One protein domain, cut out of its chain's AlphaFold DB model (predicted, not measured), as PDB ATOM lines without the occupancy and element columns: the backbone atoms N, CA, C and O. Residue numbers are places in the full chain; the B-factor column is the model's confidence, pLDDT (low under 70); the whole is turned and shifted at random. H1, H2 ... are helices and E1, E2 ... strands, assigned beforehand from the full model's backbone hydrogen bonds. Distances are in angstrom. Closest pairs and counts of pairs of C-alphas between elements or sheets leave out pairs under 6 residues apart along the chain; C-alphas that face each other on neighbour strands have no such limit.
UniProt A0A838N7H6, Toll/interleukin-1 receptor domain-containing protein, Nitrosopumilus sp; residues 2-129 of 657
ATOM      1  N   LYS A   2     313.396 320.733 390.433       47.31
ATOM      2  CA  LYS A   2     312.151 320.072 389.979       47.31
ATOM      3  C   LYS A   2     310.882 320.678 390.591       47.31
ATOM      4  O   LYS A   2     309.950 320.929 389.850       47.31
ATOM      5  N   SER A   3     310.931 321.036 391.877       55.72
ATOM      6  CA  SER A   3     309.872 321.819 392.541       55.72
ATOM      7  C   SER A   3     309.738 323.233 391.960       55.72
ATOM      8  O   SER A   3     308.640 323.727 391.761       55.72
ATOM      9  N   TYR A   4     310.870 323.863 391.619       62.62
ATOM     10  CA  TYR A   4     310.932 325.225 391.073       62.62
ATOM     11  C   TYR A   4     310.385 325.316 389.647       62.62
ATOM     12  O   TYR A   4     309.667 326.254 389.323       62.62
ATOM     13  N   LYS A   5     310.697 324.334 388.794       62.59
ATOM     14  CA  LYS A   5     310.107 324.213 387.458       62.59
ATOM     15  C   LYS A   5     308.580 324.098 387.551       62.59
ATOM     16  O   LYS A   5     307.894 324.752 386.780       62.59
ATOM     17  N   THR A   6     308.061 323.333 388.517       58.44
ATOM     18  CA  THR A   6     306.614 323.120 388.706       58.44
ATOM     19  C   THR A   6     305.882 324.257 389.425       58.44
ATOM     20  O   THR A   6     304.670 324.352 389.274       58.44
ATOM     21  N   GLU A   7     306.582 325.129 390.163       55.88
ATOM     22  CA  GLU A   7     305.963 326.250 390.900       55.88
ATOM     23  C   GLU A   7     306.225 327.639 390.281       55.88
ATOM     24  O   GLU A   7     305.347 328.495 390.347       55.88
ATOM     25  N   ILE A   8     307.395 327.888 389.665       62.56
ATOM     26  CA  ILE A   8     307.831 329.235 389.216       62.56
ATOM     27  C   ILE A   8     307.854 329.384 387.692       62.56
ATOM     28  O   ILE A   8     307.629 330.477 387.172       62.56
ATOM     29  N   ILE A   9     308.124 328.298 386.963       63.47
ATOM     30  CA  ILE A   9     308.374 328.337 385.518       63.47
ATOM     31  C   ILE A   9     307.353 327.470 384.721       63.47
ATOM     32  O   ILE A   9     307.761 326.700 383.857       63.47
ATOM     33  N   PRO A  10     306.020 327.549 384.965       56.75
ATOM     34  CA  PRO A  10     305.054 326.638 384.332       56.75
ATOM     35  C   PRO A  10     304.741 326.948 382.856       56.75
ATOM     36  O   PRO A  10     304.143 326.118 382.181       56.75
ATOM     37  N   TYR A  11     305.143 328.118 382.344       63.69
ATOM     38  CA  TYR A  11     304.893 328.539 380.954       63.69
ATOM     39  C   TYR A  11     306.165 328.846 380.160       63.69
ATOM     40  O   TYR A  11     306.079 329.372 379.052       63.69
ATOM     41  N   PHE A  12     307.347 328.597 380.720       72.62
ATOM     42  CA  PHE A  12     308.572 328.819 379.967       72.62
ATOM     43  C   PHE A  12     308.866 327.566 379.177       72.62
ATOM     44  O   PHE A  12     309.019 326.488 379.750       72.62
ATOM     45  N   GLU A  13     308.912 327.712 377.863       72.69
ATOM     46  CA  GLU A  13     309.266 326.595 377.011       72.69
ATOM     47  C   GLU A  13     310.684 326.156 377.366       72.69
ATOM     48  O   GLU A  13     311.653 326.910 377.230       72.69
ATOM     49  N   ASP A  14     310.763 324.933 377.891       71.94
ATOM     50  CA  ASP A  14     311.974 324.330 378.437       71.94
ATOM     51  C   ASP A  14     313.156 324.443 377.459       71.94
ATOM     52  O   ASP A  14     314.291 324.707 377.860       71.94
ATOM     53  N   GLU A  15     312.865 324.362 376.162       85.19
ATOM     54  CA  GLU A  15     313.833 324.469 375.073       85.19
ATOM     55  C   GLU A  15     314.537 325.837 375.010       85.19
ATOM     56  O   GLU A  15     315.754 325.900 374.817       85.19
ATOM     57  N   ALA A  16     313.827 326.946 375.230       86.88
ATOM     58  CA  ALA A  16     314.410 328.289 375.172       86.88
ATOM     59  C   ALA A  16     315.354 328.565 376.351       86.88
ATOM     60  O   ALA A  16     316.425 329.161 376.174       86.88
ATOM     61  N   PHE A  17     314.989 328.101 377.551       82.69
ATOM     62  CA  PHE A  17     315.834 328.222 378.742       82.69
ATOM     63  C   PHE A  17     317.137 327.455 378.606       82.69
ATOM     64  O   PHE A  17     318.215 327.953 378.951       82.69
ATOM     65  N   ASP A  18     317.028 326.230 378.105       82.62
ATOM     66  CA  ASP A  18     318.157 325.333 377.980       82.62
ATOM     67  C   ASP A  18     319.131 325.838 376.910       82.62
ATOM     68  O   ASP A  18     320.351 325.839 377.151       82.62
ATOM     69  N   LEU A  19     318.606 326.353 375.785       89.06
ATOM     70  CA  LEU A  19     319.389 327.018 374.744       89.06
ATOM     71  C   LEU A  19     320.104 328.249 375.301       89.06
ATOM     72  O   LEU A  19     321.320 328.353 375.155       89.06
ATOM     73  N   PHE A  20     319.401 329.131 376.007       89.88
ATOM     74  CA  PHE A  20     320.001 330.291 376.667       89.88
ATOM     75  C   PHE A  20     321.165 329.913 377.586       89.88
ATOM     76  O   PHE A  20     322.266 330.452 377.457       89.88
ATOM     77  N   CYS A  21     320.951 328.937 378.472       84.19
ATOM     78  CA  CYS A  21     321.989 328.475 379.387       84.19
ATOM     79  C   CYS A  21     323.202 327.874 378.654       84.19
ATOM     80  O   CYS A  21     324.298 327.829 379.208       84.19
ATOM     81  N   SER A  22     323.027 327.383 377.423       79.50
ATOM     82  CA  SER A  22     324.110 326.785 376.631       79.50
ATOM     83  C   SER A  22     325.021 327.801 375.932       79.50
ATOM     84  O   SER A  22     326.206 327.535 375.779       79.50
ATOM     85  N   ILE A  23     324.496 328.964 375.538       83.56
ATOM     86  CA  ILE A  23     325.215 329.967 374.723       83.56
ATOM     87  C   ILE A  23     325.787 331.130 375.536       83.56
ATOM     88  O   ILE A  23     326.433 332.019 374.985       83.56
ATOM     89  N   ILE A  24     325.535 331.159 376.839       78.88
ATOM     90  CA  ILE A  24     325.979 332.235 377.716       78.88
ATOM     91  C   ILE A  24     327.346 331.911 378.330       78.88
ATOM     92  O   ILE A  24     327.520 330.874 378.950       78.88
ATOM     93  N   GLU A  25     328.328 332.798 378.160       76.62
ATOM     94  CA  GLU A  25     329.746 332.523 378.484       76.62
ATOM     95  C   GLU A  25     330.200 333.091 379.843       76.62
ATOM     96  O   GLU A  25     331.329 332.873 380.282       76.62
ATOM     97  N   SER A  26     329.343 333.870 380.507       82.38
ATOM     98  CA  SER A  26     329.663 334.593 381.742       82.38
ATOM     99  C   SER A  26     328.398 334.855 382.557       82.38
ATOM    100  O   SER A  26     327.347 335.150 381.988       82.38
ATOM    101  N   ASN A  27     328.498 334.825 383.890       85.31
ATOM    102  CA  ASN A  27     327.397 335.205 384.791       85.31
ATOM    103  C   ASN A  27     327.084 336.710 384.767       85.31
ATOM    104  O   ASN A  27     326.091 337.160 385.338       85.31
ATOM    105  N   VAL A  28     327.931 337.486 384.098       86.31
ATOM    106  CA  VAL A  28     327.716 338.897 383.827       86.31
ATOM    107  C   VAL A  28     327.799 339.137 382.326       86.31
ATOM    108  O   VAL A  28     328.850 338.943 381.708       86.31
ATOM    109  N   ILE A  29     326.690 339.582 381.743       88.25
ATOM    110  CA  ILE A  29     326.507 339.665 380.296       88.25
ATOM    111  C   ILE A  29     326.325 341.122 379.870       88.25
ATOM    112  O   ILE A  29     325.404 341.792 380.339       88.25
ATOM    113  N   PRO A  30     327.173 341.638 378.967       87.31
ATOM    114  CA  PRO A  30     326.964 342.948 378.364       87.31
ATOM    115  C   PRO A  30     325.678 342.973 377.537       87.31
ATOM    116  O   PRO A  30     325.403 342.020 376.807       87.31
ATOM    117  N   HIS A  31     324.953 344.092 377.552       89.00
ATOM    118  CA  HIS A  31     323.690 344.217 376.824       89.00
ATOM    119  C   HIS A  31     323.766 343.803 375.344       89.00
ATOM    120  O   HIS A  31     322.930 343.037 374.882       89.00
ATOM    121  N   LYS A  32     324.824 344.178 374.610       85.56
ATOM    122  CA  LYS A  32     324.999 343.747 373.209       85.56
ATOM    123  C   LYS A  32     325.031 342.218 373.045       85.56
ATOM    124  O   LYS A  32     324.405 341.687 372.133       85.56
ATOM    125  N   LYS A  33     325.745 341.513 373.929       85.88
ATOM    126  CA  LYS A  33     325.833 340.044 373.905       85.88
ATOM    127  C   LYS A  33     324.501 339.419 374.319       85.88
ATOM    128  O   LYS A  33     324.096 338.419 373.746       85.88
ATOM    129  N   ALA A  34     323.788 340.061 375.245       91.00
ATOM    130  CA  ALA A  34     322.426 339.682 375.601       91.00
ATOM    131  C   ALA A  34     321.455 339.818 374.412       91.00
ATOM    132  O   ALA A  34     320.624 338.940 374.213       91.00
ATOM    133  N   VAL A  35     321.589 340.855 373.577       89.31
ATOM    134  CA  VAL A  35     320.807 341.010 372.334       89.31
ATOM    135  C   VAL A  35     321.157 339.926 371.310       89.31
ATOM    136  O   VAL A  35     320.249 339.326 370.741       89.31
ATOM    137  N   GLU A  36     322.445 339.621 371.098       91.62
ATOM    138  CA  GLU A  36     322.875 338.508 370.227       91.62
ATOM    139  C   GLU A  36     322.276 337.169 370.690       91.62
ATOM    140  O   GLU A  36     321.697 336.438 369.887       91.62
ATOM    141  N   ILE A  37     322.363 336.884 371.994       91.25
ATOM    142  CA  ILE A  37     321.793 335.688 372.621       91.25
ATOM    143  C   ILE A  37     320.270 335.668 372.455       91.25
ATOM    144  O   ILE A  37     319.729 334.658 372.020       91.25
ATOM    145  N   SER A  38     319.575 336.776 372.730       92.56
ATOM    146  CA  SER A  38     318.121 336.880 372.545       92.56
ATOM    147  C   SER A  38     317.701 336.636 371.099       92.56
ATOM    148  O   SER A  38     316.758 335.888 370.867       92.56
ATOM    149  N   ASN A  39     318.401 337.221 370.124       92.88
ATOM    150  CA  ASN A  39     318.107 337.018 368.705       92.88
ATOM    151  C   ASN A  39     318.316 335.562 368.296       92.88
ATOM    152  O   ASN A  39     317.513 335.021 367.540       92.88
ATOM    153  N   LYS A  40     319.368 334.924 368.821       92.19
ATOM    154  CA  LYS A  40     319.629 333.509 368.578       92.19
ATOM    155  C   LYS A  40     318.536 332.624 369.184       92.19
ATOM    156  O   LYS A  40     317.974 331.800 368.473       92.19
ATOM    157  N   VAL A  41     318.162 332.848 370.447       92.31
ATOM    158  CA  VAL A  41     317.062 332.109 371.095       92.31
ATOM    159  C   VAL A  41     315.752 332.303 370.336       92.31
ATOM    160  O   VAL A  41     315.060 331.324 370.068       92.31
ATOM    161  N   LYS A  42     315.437 333.537 369.929       92.75
ATOM    162  CA  LYS A  42     314.241 333.848 369.141       92.75
ATOM    163  C   LYS A  42     314.246 333.136 367.787       92.75
ATOM    164  O   LYS A  42     313.221 332.590 367.396       92.75
ATOM    165  N   ALA A  43     315.375 333.126 367.080       94.88
ATOM    166  CA  ALA A  43     315.490 332.462 365.784       94.88
ATOM    167  C   ALA A  43     315.276 330.943 365.883       94.88
ATOM    168  O   ALA A  43     314.718 330.351 364.963       94.88
ATOM    169  N   GLU A  44     315.694 330.328 366.992       93.50
ATOM    170  CA  GLU A  44     315.667 328.870 367.150       93.50
ATOM    171  C   GLU A  44     314.398 328.347 367.841       93.50
ATOM    172  O   GLU A  44     313.878 327.311 367.443       93.50
ATOM    173  N   THR A  45     313.855 329.067 368.826       92.06
ATOM    174  CA  THR A  45     312.710 328.600 369.644       92.06
ATOM    175  C   THR A  45     311.440 329.414 369.439       92.06
ATOM    176  O   THR A  45     310.404 329.098 370.005       92.06
ATOM    177  N   LYS A  46     311.506 330.496 368.650       92.00
ATOM    178  CA  LYS A  46     310.455 331.524 368.532       92.00
ATOM    179  C   LYS A  46     310.149 332.260 369.842       92.00
ATOM    180  O   LYS A  46     309.288 333.137 369.852       92.00
ATOM    181  N   PHE A  47     310.891 331.979 370.915       87.56
ATOM    182  CA  PHE A  47     310.713 332.637 372.197       87.56
ATOM    183  C   PHE A  47     311.282 334.060 372.160       87.56
ATOM    184  O   PHE A  47     312.490 334.277 372.016       87.56
ATOM    185  N   GLU A  48     310.408 335.055 372.286       82.25
ATOM    186  CA  GLU A  48     310.798 336.459 372.205       82.25
ATOM    187  C   GLU A  48     311.305 336.997 373.552       82.25
ATOM    188  O   GLU A  48     310.679 336.824 374.594       82.25
ATOM    189  N   ASN A  49     312.427 337.724 373.524       83.69
ATOM    190  CA  ASN A  49     312.945 338.502 374.658       83.69
ATOM    191  C   ASN A  49     313.191 337.697 375.949       83.69
ATOM    192  O   ASN A  49     312.737 338.066 377.034       83.69
ATOM    193  N   ILE A  50     313.994 336.636 375.851       89.62
ATOM    194  CA  ILE A  50     314.334 335.747 376.974       89.62
ATOM    195  C   ILE A  50     314.830 336.478 378.235       89.62
ATOM    196  O   ILE A  50     314.374 336.189 379.341       89.62
ATOM    197  N   PHE A  51     315.704 337.477 378.093       89.81
ATOM    198  CA  PHE A  51     316.191 338.261 379.234       89.81
ATOM    199  C   PHE A  51     315.067 339.038 379.933       89.81
ATOM    200  O   PHE A  51     315.097 339.169 381.156       89.81
ATOM    201  N   SER A  52     314.058 339.505 379.186       86.56
ATOM    202  CA  SER A  52     312.886 340.182 379.752       86.56
ATOM    203  C   SER A  52     312.039 339.257 380.601       86.56
ATOM    204  O   SER A  52     311.647 339.620 381.708       86.56
ATOM    205  N   TYR A  53     311.804 338.044 380.118       86.19
ATOM    206  CA  TYR A  53     311.059 337.047 380.870       86.19
ATOM    207  C   TYR A  53     311.796 336.629 382.154       86.19
ATOM    208  O   TYR A  53     311.216 336.648 383.238       86.19
ATOM    209  N   LEU A  54     313.098 336.332 382.068       87.56
ATOM    210  CA  LEU A  54     313.894 335.913 383.230       87.56
ATOM    211  C   LEU A  54     314.072 337.032 384.269       87.56
ATOM    212  O   LEU A  54     314.133 336.761 385.469       87.56
ATOM    213  N   TYR A  55     314.114 338.290 383.828       86.88
ATOM    214  CA  TYR A  55     314.123 339.447 384.719       86.88
ATOM    215  C   TYR A  55     312.802 339.589 385.489       86.88
ATOM    216  O   TYR A  55     312.841 339.817 386.696       86.88
ATOM    217  N   LYS A  56     311.639 339.379 384.840       82.81
ATOM    218  CA  LYS A  56     310.313 339.405 385.504       82.81
ATOM    219  C   LYS A  56     310.220 338.417 386.666       82.81
ATOM    220  O   LYS A  56     309.588 338.721 387.673       82.81
ATOM    221  N   LEU A  57     310.868 337.264 386.532       83.06
ATOM    222  CA  LEU A  57     310.907 336.225 387.561       83.06
ATOM    223  C   LEU A  57     311.956 336.481 388.660       83.06
ATOM    224  O   LEU A  57     312.042 335.695 389.600       83.06
ATOM    225  N   GLY A  58     312.775 337.535 388.545       84.25
ATOM    226  CA  GLY A  58     313.859 337.839 389.489       84.25
ATOM    227  C   GLY A  58     315.133 337.007 389.292       84.25
ATOM    228  O   GLY A  58     316.037 337.050 390.124       84.25
ATOM    229  N   LEU A  59     315.235 336.257 388.192       86.06
ATOM    230  CA  LEU A  59     316.351 335.340 387.921       86.06
ATOM    231  C   LEU A  59     317.511 335.988 387.158       86.06
ATOM    232  O   LEU A  59     318.633 335.480 387.173       86.06
ATOM    233  N   VAL A  60     317.262 337.118 386.508       90.69
ATOM    234  CA  VAL A  60     318.295 337.992 385.952       90.69
ATOM    235  C   VAL A  60     318.146 339.353 386.608       90.69
ATOM    236  O   VAL A  60     317.036 339.845 386.768       90.69
ATOM    237  N   GLY A  61     319.259 339.950 387.006       90.69
ATOM    238  CA  GLY A  61     319.338 341.300 387.541       90.69
ATOM    239  C   GLY A  61     320.004 342.246 386.559       90.69
ATOM    240  O   GLY A  61     320.578 341.824 385.553       90.69
ATOM    241  N   ILE A  62     319.948 343.536 386.867       90.94
ATOM    242  CA  ILE A  62     320.592 344.580 386.071       90.94
ATOM    243  C   ILE A  62     321.506 345.442 386.933       90.94
ATOM    244  O   ILE A  62     321.211 345.722 388.093       90.94
ATOM    245  N   ALA A  63     322.617 345.888 386.360       91.31
ATOM    246  CA  ALA A  63     323.469 346.898 386.978       91.31
ATOM    247  C   ALA A  63     322.981 348.311 386.605       91.31
ATOM    248  O   ALA A  63     323.000 348.670 385.425       91.31
ATOM    249  N   ILE A  64     322.587 349.109 387.602       87.50
ATOM    250  CA  ILE A  64     322.039 350.471 387.449       87.50
ATOM    251  C   ILE A  64     322.785 351.502 388.298       87.50
ATOM    252  O   ILE A  64     323.378 351.161 389.319       87.50
ATOM    253  N   ASP A  65     322.726 352.762 387.877       80.38
ATOM    254  CA  ASP A  65     323.497 353.864 388.457       80.38
ATOM    255  C   ASP A  65     322.802 354.498 389.682       80.38
ATOM    256  O   ASP A  65     321.575 354.638 389.714       80.38
ATOM    257  N   ILE A  66     323.590 354.876 390.700       76.62
ATOM    258  CA  ILE A  66     323.109 355.565 391.911       76.62
ATOM    259  C   ILE A  66     323.075 357.076 391.644       76.62
ATOM    260  O   ILE A  66     324.077 357.680 391.271       76.62
ATOM    261  N   VAL A  67     321.915 357.699 391.831       60.09
ATOM    262  CA  VAL A  67     321.699 359.121 391.530       60.09
ATOM    263  C   VAL A  67     322.324 360.005 392.617       60.09
ATOM    264  O   VAL A  67     322.080 359.790 393.801       60.09
ATOM    265  N   GLY A  68     323.100 361.017 392.212       60.91
ATOM    266  CA  GLY A  68     323.651 362.046 393.110       60.91
ATOM    267  C   GLY A  68     325.034 361.761 393.710       60.91
ATOM    268  O   GLY A  68     325.504 362.553 394.520       60.91
ATOM    269  N   GLY A  69     325.713 360.680 393.317       48.47
ATOM    270  CA  GLY A  69     327.071 360.372 393.773       48.47
ATOM    271  C   GLY A  69     327.879 359.619 392.720       48.47
ATOM    272  O   GLY A  69     327.314 358.982 391.836       48.47
ATOM    273  N   ASP A  70     329.207 359.714 392.807       57.69
ATOM    274  CA  ASP A  70     330.171 359.122 391.873       57.69
ATOM    275  C   ASP A  70     329.799 357.702 391.409       57.69
ATOM    276  O   ASP A  70     329.840 356.780 392.219       57.69
ATOM    277  N   SER A  71     329.494 357.560 390.107       61.03
ATOM    278  CA  SER A  71     329.619 356.415 389.161       61.03
ATOM    279  C   SER A  71     329.478 354.951 389.631       61.03
ATOM    280  O   SER A  71     329.756 354.017 388.872       61.03
ATOM    281  N   LYS A  72     329.036 354.692 390.855       80.56
ATOM    282  CA  LYS A  72     328.879 353.348 391.396       80.56
ATOM    283  C   LYS A  72     327.586 352.758 390.865       80.56
ATOM    284  O   LYS A  72     326.502 353.296 391.079       80.56
ATOM    285  N   LYS A  73     327.720 351.608 390.207       85.44
ATOM    286  CA  LYS A  73     326.582 350.767 389.854       85.44
ATOM    287  C   LYS A  73     326.195 349.904 391.045       85.44
ATOM    288  O   LYS A  73     327.049 349.318 391.714       85.44
ATOM    289  N   THR A  74     324.899 349.793 391.261       91.06
ATOM    290  CA  THR A  74     324.278 348.818 392.155       91.06
ATOM    291  C   THR A  74     323.543 347.781 391.341       91.06
ATOM    292  O   THR A  74     322.958 348.069 390.297       91.06
ATOM    293  N   GLN A  75     323.594 346.554 391.822       91.56
ATOM    294  CA  GLN A  75     322.874 345.444 391.230       91.56
ATOM    295  C   GLN A  75     321.421 345.493 391.704       91.56
ATOM    296  O   GLN A  75     321.176 345.634 392.901       91.56
ATOM    297  N   LYS A  76     320.460 345.362 390.789       91.75
ATOM    298  CA  LYS A  76     319.039 345.231 391.125       91.75
ATOM    299  C   LYS A  76     318.455 343.927 390.618       91.75
ATOM    300  O   LYS A  76     318.623 343.585 389.451       91.75
ATOM    301  N   PHE A  77     317.702 343.275 391.496       89.19
ATOM    302  CA  PHE A  77     316.894 342.096 391.212       89.19
ATOM    303  C   PHE A  77     315.447 342.336 391.654       89.19
ATOM    304  O   PHE A  77     315.199 343.085 392.602       89.19
ATOM    305  N   LEU A  78     314.496 341.705 390.965       86.81
ATOM    306  CA  LEU A  78     313.110 341.620 391.432       86.81
ATOM    307  C   LEU A  78     312.955 340.463 392.446       86.81
ATOM    308  O   LEU A  78     313.734 339.511 392.372       86.81
ATOM    309  N   PRO A  79     311.977 340.517 393.376       77.38
ATOM    310  CA  PRO A  79     311.658 339.395 394.262       77.38
ATOM    311  C   PRO A  79     311.206 338.171 393.455       77.38
ATOM    312  O   PRO A  79     310.398 338.295 392.533       77.38
ATOM    313  N   VAL A  80     311.728 336.992 393.791       75.62
ATOM    314  CA  VAL A  80     311.432 335.745 393.070       75.62
ATOM    315  C   VAL A  80     310.054 335.215 393.480       75.62
ATOM    316  O   VAL A  80     309.772 335.097 394.667       75.62
ATOM    317  N   GLY A  81     309.201 334.876 392.507       58.94
ATOM    318  CA  GLY A  81     307.911 334.198 392.731       58.94
ATOM    319  C   GLY A  81     306.720 335.091 393.115       58.94
ATOM    320  O   GLY A  81     305.591 334.618 393.123       58.94
ATOM    321  N   GLU A  82     306.930 336.382 393.378       61.97
ATOM    322  CA  GLU A  82     305.872 337.263 393.904       61.97
ATOM    323  C   GLU A  82     304.966 337.920 392.841       61.97
ATOM    324  O   GLU A  82     304.048 338.656 393.203       61.97
ATOM    325  N   LYS A  83     305.176 337.708 391.529       56.56
ATOM    326  CA  LYS A  83     304.425 338.442 390.485       56.56
ATOM    327  C   LYS A  83     303.840 337.570 389.378       56.56
ATOM    328  O   LYS A  83     304.540 336.776 388.757       56.56
ATOM    329  N   SER A  84     302.566 337.825 389.062       52.78
ATOM    330  CA  SER A  84     301.943 337.386 387.812       52.78
ATOM    331  C   SER A  84     302.566 338.120 386.615       52.78
ATOM    332  O   SER A  84     303.057 339.247 386.746       52.78
ATOM    333  N   LEU A  85     302.552 337.461 385.451       55.16
ATOM    334  CA  LEU A  85     303.184 337.819 384.167       55.16
ATOM    335  C   LEU A  85     302.665 339.117 383.506       55.16
ATOM    336  O   LEU A  85     302.532 339.189 382.290       55.16
ATOM    337  N   SER A  86     302.392 340.161 384.282       57.84
ATOM    338  CA  SER A  86     302.116 341.514 383.787       57.84
ATOM    339  C   SER A  86     303.192 342.017 382.801       57.84
ATOM    340  O   SER A  86     304.344 341.560 382.819       57.84
ATOM    341  N   ASP A  87     302.827 342.964 381.926       60.66
ATOM    342  CA  ASP A  87     303.631 343.495 380.803       60.66
ATOM    343  C   ASP A  87     304.815 344.393 381.220       60.66
ATOM    344  O   ASP A  87     305.049 345.474 380.686       60.66
ATOM    345  N   ILE A  88     305.616 343.946 382.186       62.72
ATOM    346  CA  ILE A  88     306.837 344.639 382.606       62.72
ATOM    347  C   ILE A  88     307.965 344.318 381.622       62.72
ATOM    348  O   ILE A  88     308.560 343.243 381.670       62.72
ATOM    349  N   GLN A  89     308.293 345.237 380.725       64.75
ATOM    350  CA  GLN A  89     309.484 345.073 379.893       64.75
ATOM    351  C   GLN A  89     310.760 345.371 380.684       64.75
ATOM    352  O   GLN A  89     310.772 346.195 381.602       64.75
ATOM    353  N   VAL A  90     311.849 344.682 380.330       72.31
ATOM    354  CA  VAL A  90     313.169 345.019 380.863       72.31
ATOM    355  C   VAL A  90     313.513 346.445 380.460       72.31
ATOM    356  O   VAL A  90     313.337 346.798 379.295       72.31
ATOM    357  N   PRO A  91     314.042 347.257 381.386       67.25
ATOM    358  CA  PRO A  91     314.538 348.576 381.043       67.25
ATOM    359  C   PRO A  91     315.599 348.466 379.941       67.25
ATOM    360  O   PRO A  91     316.647 347.848 380.150       67.25
ATOM    361  N   GLU A  92     315.345 349.068 378.775       72.56
ATOM    362  CA  GLU A  92     316.327 349.185 377.691       72.56
ATOM    363  C   GLU A  92     317.398 350.214 378.058       72.56
ATOM    364  O   GLU A  92     317.468 351.337 377.562       72.56
ATOM    365  N   LEU A  93     318.250 349.827 378.995       68.69
ATOM    366  CA  LEU A  93     319.359 350.645 379.434       68.69
ATOM    367  C   LEU A  93     320.570 350.260 378.598       68.69
ATOM    368  O   LEU A  93     321.206 349.233 378.851       68.69
ATOM    369  N   LYS A  94     320.885 351.096 377.603       64.94
ATOM    370  CA  LYS A  94     321.956 350.860 376.619       64.94
ATOM    371  C   LYS A  94     323.362 350.649 377.209       64.94
ATOM    372  O   LYS A  94     324.230 350.178 376.487       64.94
ATOM    373  N   ASP A  95     323.565 350.842 378.514       65.00
ATOM    374  CA  ASP A  95     324.840 350.604 379.215       65.00
ATOM    375  C   ASP A  95     324.725 349.695 380.451       65.00
ATOM    376  O   ASP A  95     325.498 349.789 381.420       65.00
ATOM    377  N   SER A  96     323.742 348.800 380.433       81.88
ATOM    378  CA  SER A  96     323.508 347.849 381.515       81.88
ATOM    379  C   SER A  96     324.226 346.514 381.302       81.88
ATOM    380  O   SER A  96     324.574 346.097 380.191       81.88
ATOM    381  N   TYR A  97     324.471 345.849 382.427       89.38
ATOM    382  CA  TYR A  97     324.892 344.457 382.476       89.38
ATOM    383  C   TYR A  97     323.744 343.631 383.002       89.38
ATOM    384  O   TYR A  97     323.114 344.027 383.982       89.38
ATOM    385  N   TYR A  98     323.542 342.477 382.384       91.50
ATOM    386  CA  TYR A  98     322.660 341.451 382.898       91.50
ATOM    387  C   TYR A  98     323.455 340.551 383.829       91.50
ATOM    388  O   TYR A  98     324.563 340.124 383.507       91.50
ATOM    389  N   LEU A  99     322.897 340.314 385.004       91.88
ATOM    390  CA  LEU A  99     323.518 339.578 386.091       91.88
ATOM    391  C   LEU A  99     322.700 338.329 386.310       91.88
ATOM    392  O   LEU A  99     321.523 338.413 386.645       91.88
ATOM    393  N   ILE A 100     323.297 337.171 386.103       89.00
ATOM    394  CA  ILE A 100     322.582 335.927 386.331       89.00
ATOM    395  C   ILE A 100     322.483 335.707 387.838       89.00
ATOM    396  O   ILE A 100     323.508 335.666 388.519       89.00
ATOM    397  N   HIS A 101     321.261 335.587 388.365       87.56
ATOM    398  CA  HIS A 101     321.056 335.327 389.785       87.56
ATOM    399  C   HIS A 101     321.674 333.982 390.159       87.56
ATOM    400  O   HIS A 101     321.598 333.007 389.409       87.56
ATOM    401  N   SER A 102     322.161 333.886 391.391       77.62
ATOM    402  CA  SER A 102     322.676 332.644 391.963       77.62
ATOM    403  C   SER A 102     321.620 331.528 392.124       77.62
ATOM    404  O   SER A 102     321.924 330.444 392.600       77.62
ATOM    405  N   LEU A 103     320.365 331.755 391.722       71.56
ATOM    406  CA  LEU A 103     319.319 330.724 391.698       71.56
ATOM    407  C   LEU A 103     319.341 329.947 390.375       71.56
ATOM    408  O   LEU A 103     318.928 328.795 390.331       71.56
ATOM    409  N   VAL A 104     319.885 330.550 389.312       75.25
ATOM    410  CA  VAL A 104     320.180 329.890 388.026       75.25
ATOM    411  C   VAL A 104     321.561 329.201 388.071       75.25
ATOM    412  O   VAL A 104     321.993 328.549 387.121       75.25
ATOM    413  N   ASP A 105     322.257 329.338 389.205       62.72
ATOM    414  CA  ASP A 105     323.646 328.945 389.430       62.72
ATOM    415  C   ASP A 105     323.870 327.457 389.242       62.72
ATOM    416  O   ASP A 105     324.787 327.089 388.526       62.72
ATOM    417  N   GLU A 106     323.033 326.592 389.819       58.44
ATOM    418  CA  GLU A 106     323.264 325.143 389.747       58.44
ATOM    419  C   GLU A 106     323.317 324.628 388.304       58.44
ATOM    420  O   GLU A 106     324.167 323.801 387.971       58.44
ATOM    421  N   THR A 107     322.486 325.172 387.415       58.62
ATOM    422  CA  THR A 107     322.474 324.765 386.007       58.62
ATOM    423  C   THR A 107     323.681 325.319 385.237       58.62
ATOM    424  O   THR A 107     324.279 324.606 384.430       58.62
ATOM    425  N   LEU A 108     324.087 326.572 385.484       65.06
ATOM    426  CA  LEU A 108     325.188 327.229 384.756       65.06
ATOM    427  C   LEU A 108     326.578 326.867 385.283       65.06
ATOM    428  O   LEU A 108     327.514 326.714 384.500       65.06
ATOM    429  N   LYS A 109     326.708 326.646 386.590       61.88
ATOM    430  CA  LYS A 109     327.908 326.114 387.245       61.88
ATOM    431  C   LYS A 109     328.165 324.680 386.806       61.88
ATOM    432  O   LYS A 109     329.312 324.334 386.531       61.88
ATOM    433  N   GLY A 110     327.090 323.895 386.663       59.19
ATOM    434  CA  GLY A 110     327.125 322.569 386.051       59.19
ATOM    435  C   GLY A 110     327.604 322.573 384.592       59.19
ATOM    436  O   GLY A 110     328.199 321.589 384.166       59.19
ATOM    437  N   LYS A 111     327.414 323.672 383.838       60.00
ATOM    438  CA  LYS A 111     327.792 323.786 382.411       60.00
ATOM    439  C   LYS A 111     329.152 324.449 382.141       60.00
ATOM    440  O   LYS A 111     329.905 323.944 381.317       60.00
ATOM    441  N   HIS A 112     329.480 325.566 382.793       56.44
ATOM    442  CA  HIS A 112     330.609 326.437 382.399       56.44
ATOM    443  C   HIS A 112     331.753 326.520 383.429       56.44
ATOM    444  O   HIS A 112     332.773 327.174 383.190       56.44
ATOM    445  N   GLY A 113     331.617 325.861 384.584       63.81
ATOM    446  CA  GLY A 113     332.665 325.782 385.607       63.81
ATOM    447  C   GLY A 113     333.001 327.114 386.303       63.81
ATOM    448  O   GLY A 113     332.318 328.125 386.164       63.81
ATOM    449  N   THR A 114     334.078 327.135 387.101       62.97
ATOM    450  CA  THR A 114     334.424 328.300 387.956       62.97
ATOM    451  C   THR A 114     334.918 329.533 387.185       62.97
ATOM    452  O   THR A 114     335.001 330.619 387.754       62.97
ATOM    453  N   SER A 115     335.246 329.380 385.901       57.34
ATOM    454  CA  SER A 115     335.619 330.451 384.968       57.34
ATOM    455  C   SER A 115     334.430 331.260 384.452       57.34
ATOM    456  O   SER A 115     334.636 332.397 384.036       57.34
ATOM    457  N   PHE A 116     333.219 330.692 384.505       66.19
ATOM    458  CA  PHE A 116     331.953 331.366 384.186       66.19
ATOM    459  C   PHE A 116     331.678 332.550 385.110       66.19
ATOM    460  O   PHE A 116     331.061 333.544 384.728       66.19
ATOM    461  N   TYR A 117     332.145 332.419 386.349       66.25
ATOM    462  CA  TYR A 117     331.959 333.414 387.379       66.25
ATOM    463  C   TYR A 117     333.025 334.463 387.249       66.25
ATOM    464  O   TYR A 117     334.226 334.200 387.391       66.25
ATOM    465  N   ASN A 118     332.563 335.687 387.041       62.44
ATOM    466  CA  ASN A 118     333.438 336.803 387.232       62.44
ATOM    467  C   ASN A 118     333.810 336.887 388.716       62.44
ATOM    468  O   ASN A 118     332.995 337.268 389.551       62.44
ATOM    469  N   ARG A 119     335.049 336.498 389.031       62.97
ATOM    470  CA  ARG A 119     335.596 336.521 390.397       62.97
ATOM    471  C   ARG A 119     335.613 337.927 390.999       62.97
ATOM    472  O   ARG A 119     335.727 338.050 392.211       62.97
ATOM    473  N   ASP A 120     335.480 338.950 390.157       60.78
ATOM    474  CA  ASP A 120     335.436 340.349 390.558       60.78
ATOM    475  C   ASP A 120     333.995 340.797 390.893       60.78
ATOM    476  O   ASP A 120     333.803 341.852 391.486       60.78
ATOM    477  N   SER A 121     332.959 340.004 390.583       67.31
ATOM    478  CA  SER A 121     331.553 340.376 390.797       67.31
ATOM    479  C   SER A 121     330.873 339.468 391.830       67.31
ATOM    480  O   SER A 121     330.435 338.361 391.513       67.31
ATOM    481  N   ILE A 122     330.706 339.962 393.063       75.62
ATOM    482  CA  ILE A 122     329.802 339.347 394.049       75.62
ATOM    483  C   ILE A 122     328.371 339.640 393.603       75.62
ATOM    484  O   ILE A 122     327.961 340.797 393.621       75.62
ATOM    485  N   ILE A 123     327.626 338.622 393.171       82.69
ATOM    486  CA  ILE A 123     326.255 338.800 392.677       82.69
ATOM    487  C   ILE A 123     325.276 338.888 393.853       82.69
ATOM    488  O   ILE A 123     325.213 337.975 394.674       82.69
ATOM    489  N   GLY A 124     324.478 339.954 393.908       83.19
ATOM    490  CA  GLY A 124     323.383 340.080 394.867       83.19
ATOM    491  C   GLY A 124     322.674 341.428 394.788       83.19
ATOM    492  O   GLY A 124     323.232 342.408 394.309       83.19
ATOM    493  N   ASN A 125     321.448 341.513 395.298       85.62
ATOM    494  CA  ASN A 125     320.670 342.752 395.265       85.62
ATOM    495  C   ASN A 125     321.288 343.858 396.139       85.62
ATOM    496  O   ASN A 125     321.730 343.592 397.253       85.62
ATOM    497  N   ASN A 126     321.309 345.094 395.637       86.50
ATOM    498  CA  ASN A 126     321.944 346.271 396.244       86.50
ATOM    499  C   ASN A 126     323.451 346.137 396.522       86.50
ATOM    500  O   ASN A 126     324.057 347.065 397.060       86.50
ATOM    501  N   TYR A 127     324.087 345.034 396.121       89.44
ATOM    502  CA  TYR A 127     325.537 344.953 396.146       89.44
ATOM    503  C   TYR A 127     326.114 345.910 395.113       89.44
ATOM    504  O   TYR A 127     325.526 346.174 394.056       89.44
ATOM    505  N   SER A 128     327.307 346.416 395.412       85.12
ATOM    506  CA  SER A 128     328.066 347.155 394.417       85.12
ATOM    507  C   SER A 128     328.377 346.228 393.243       85.12
ATOM    508  O   SER A 128     328.791 345.081 393.412       85.12
ATOM    509  N   PHE A 129     328.126 346.709 392.035       86.75
ATOM    510  CA  PHE A 129     328.480 346.004 390.821       86.75
ATOM    511  C   PHE A 129     329.900 346.377 390.410       86.75
ATOM    512  O   PHE A 129     330.182 347.532 390.087       86.75
TER     513      PHE A 129
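Overview. This is residues 2 to 129 of the 657 residues of the protein "Toll/interleukin-1 receptor domain-containing protein" of Nitrosopumilus sp (UniProt A0A838N7H6). A small, twisted sheet of four short strands has H4 packed on it and running across its strands, while H3 leaves the edge strand E1, grazes the sheet and meets H4 and H2 at wide angles. H5 packs on H2, H1 lies farthest from the middle, and the turn of the hairpin E2 and E3 lies far from H1. The printed part has 128 residues, with five named helices and four named strands in the order H1 H2 E1 H3 H4 E2 E3 E4 H5; the sheet runs E1 E4 E2 E3, antiparallel throughout. The class is mixed, helices and strands, with under half of the residues in named elements. The whole is compact, with a radius of gyration of the C-alphas of 14.3 A and spans of 42 by 34 by 29 A.

Arrangement. H1, residues 2 to 7, is apart from H2, residues 14 to 23. H2 is the hub; it touches H3, residues 31 to 45, at a steep tilt of 42 degrees, opposite ways, the closest C-alphas being those of Ala 16 and Thr 45, 5.8 A apart. H3 touches H4, residues 50 to 56, with C-alphas of Ser 38 and Ile 50 closest at 5.9 A. E1, residues 28 to 30, and E4, residues 97 to 100, are antiparallel neighbours, with N 29 and O 98 2.8 A apart. E2, residues 60 to 65, is the antiparallel neighbour of E4, with N 61 and O 99 2.8 A apart, and forms a hairpin with E3, residues 73 to 76, where N 64 and O 74 are 2.9 A apart. E1, H3, H4 and E2 make a split strand-helix-strand unit, two strands running the same way with E4 between them, its crossover right-handed. H4 is on the sheet at a height over the sheet of 9.1 A and runs across the strands, at 80 degrees to E2 on the local plane. H5, residues 105 to 112, only just touches H2, with 3 pairs of C-alphas within 8 A, those of Cys 21 and Leu 108 closest at 6.4 A. Every O i to N i+4 pair is within hydrogen-bond range in H1, H2, H3, H4 and H5.

Along the chain. H1 begins at C-alpha 2, (312.151, 320.072, 389.979). H2 is 14.9 A long, H3 20.4 A and E2 16.9 A. H3 begins at C-alpha 31, (323.690, 344.217, 376.824), and H5 ends at C-alpha 112, (330.609, 326.437, 382.399).

Size, cuts and confidence. The C-alphas farthest apart are those of Lys 2 and Gly 68, 43.6 A. The printed part has no cut. The link from E3 to E4 is long, 20 residues. The mean pLDDT of the printed part is 76.7, and 45 residues are under 70, among them residues 2 to 11 and 105 to 121.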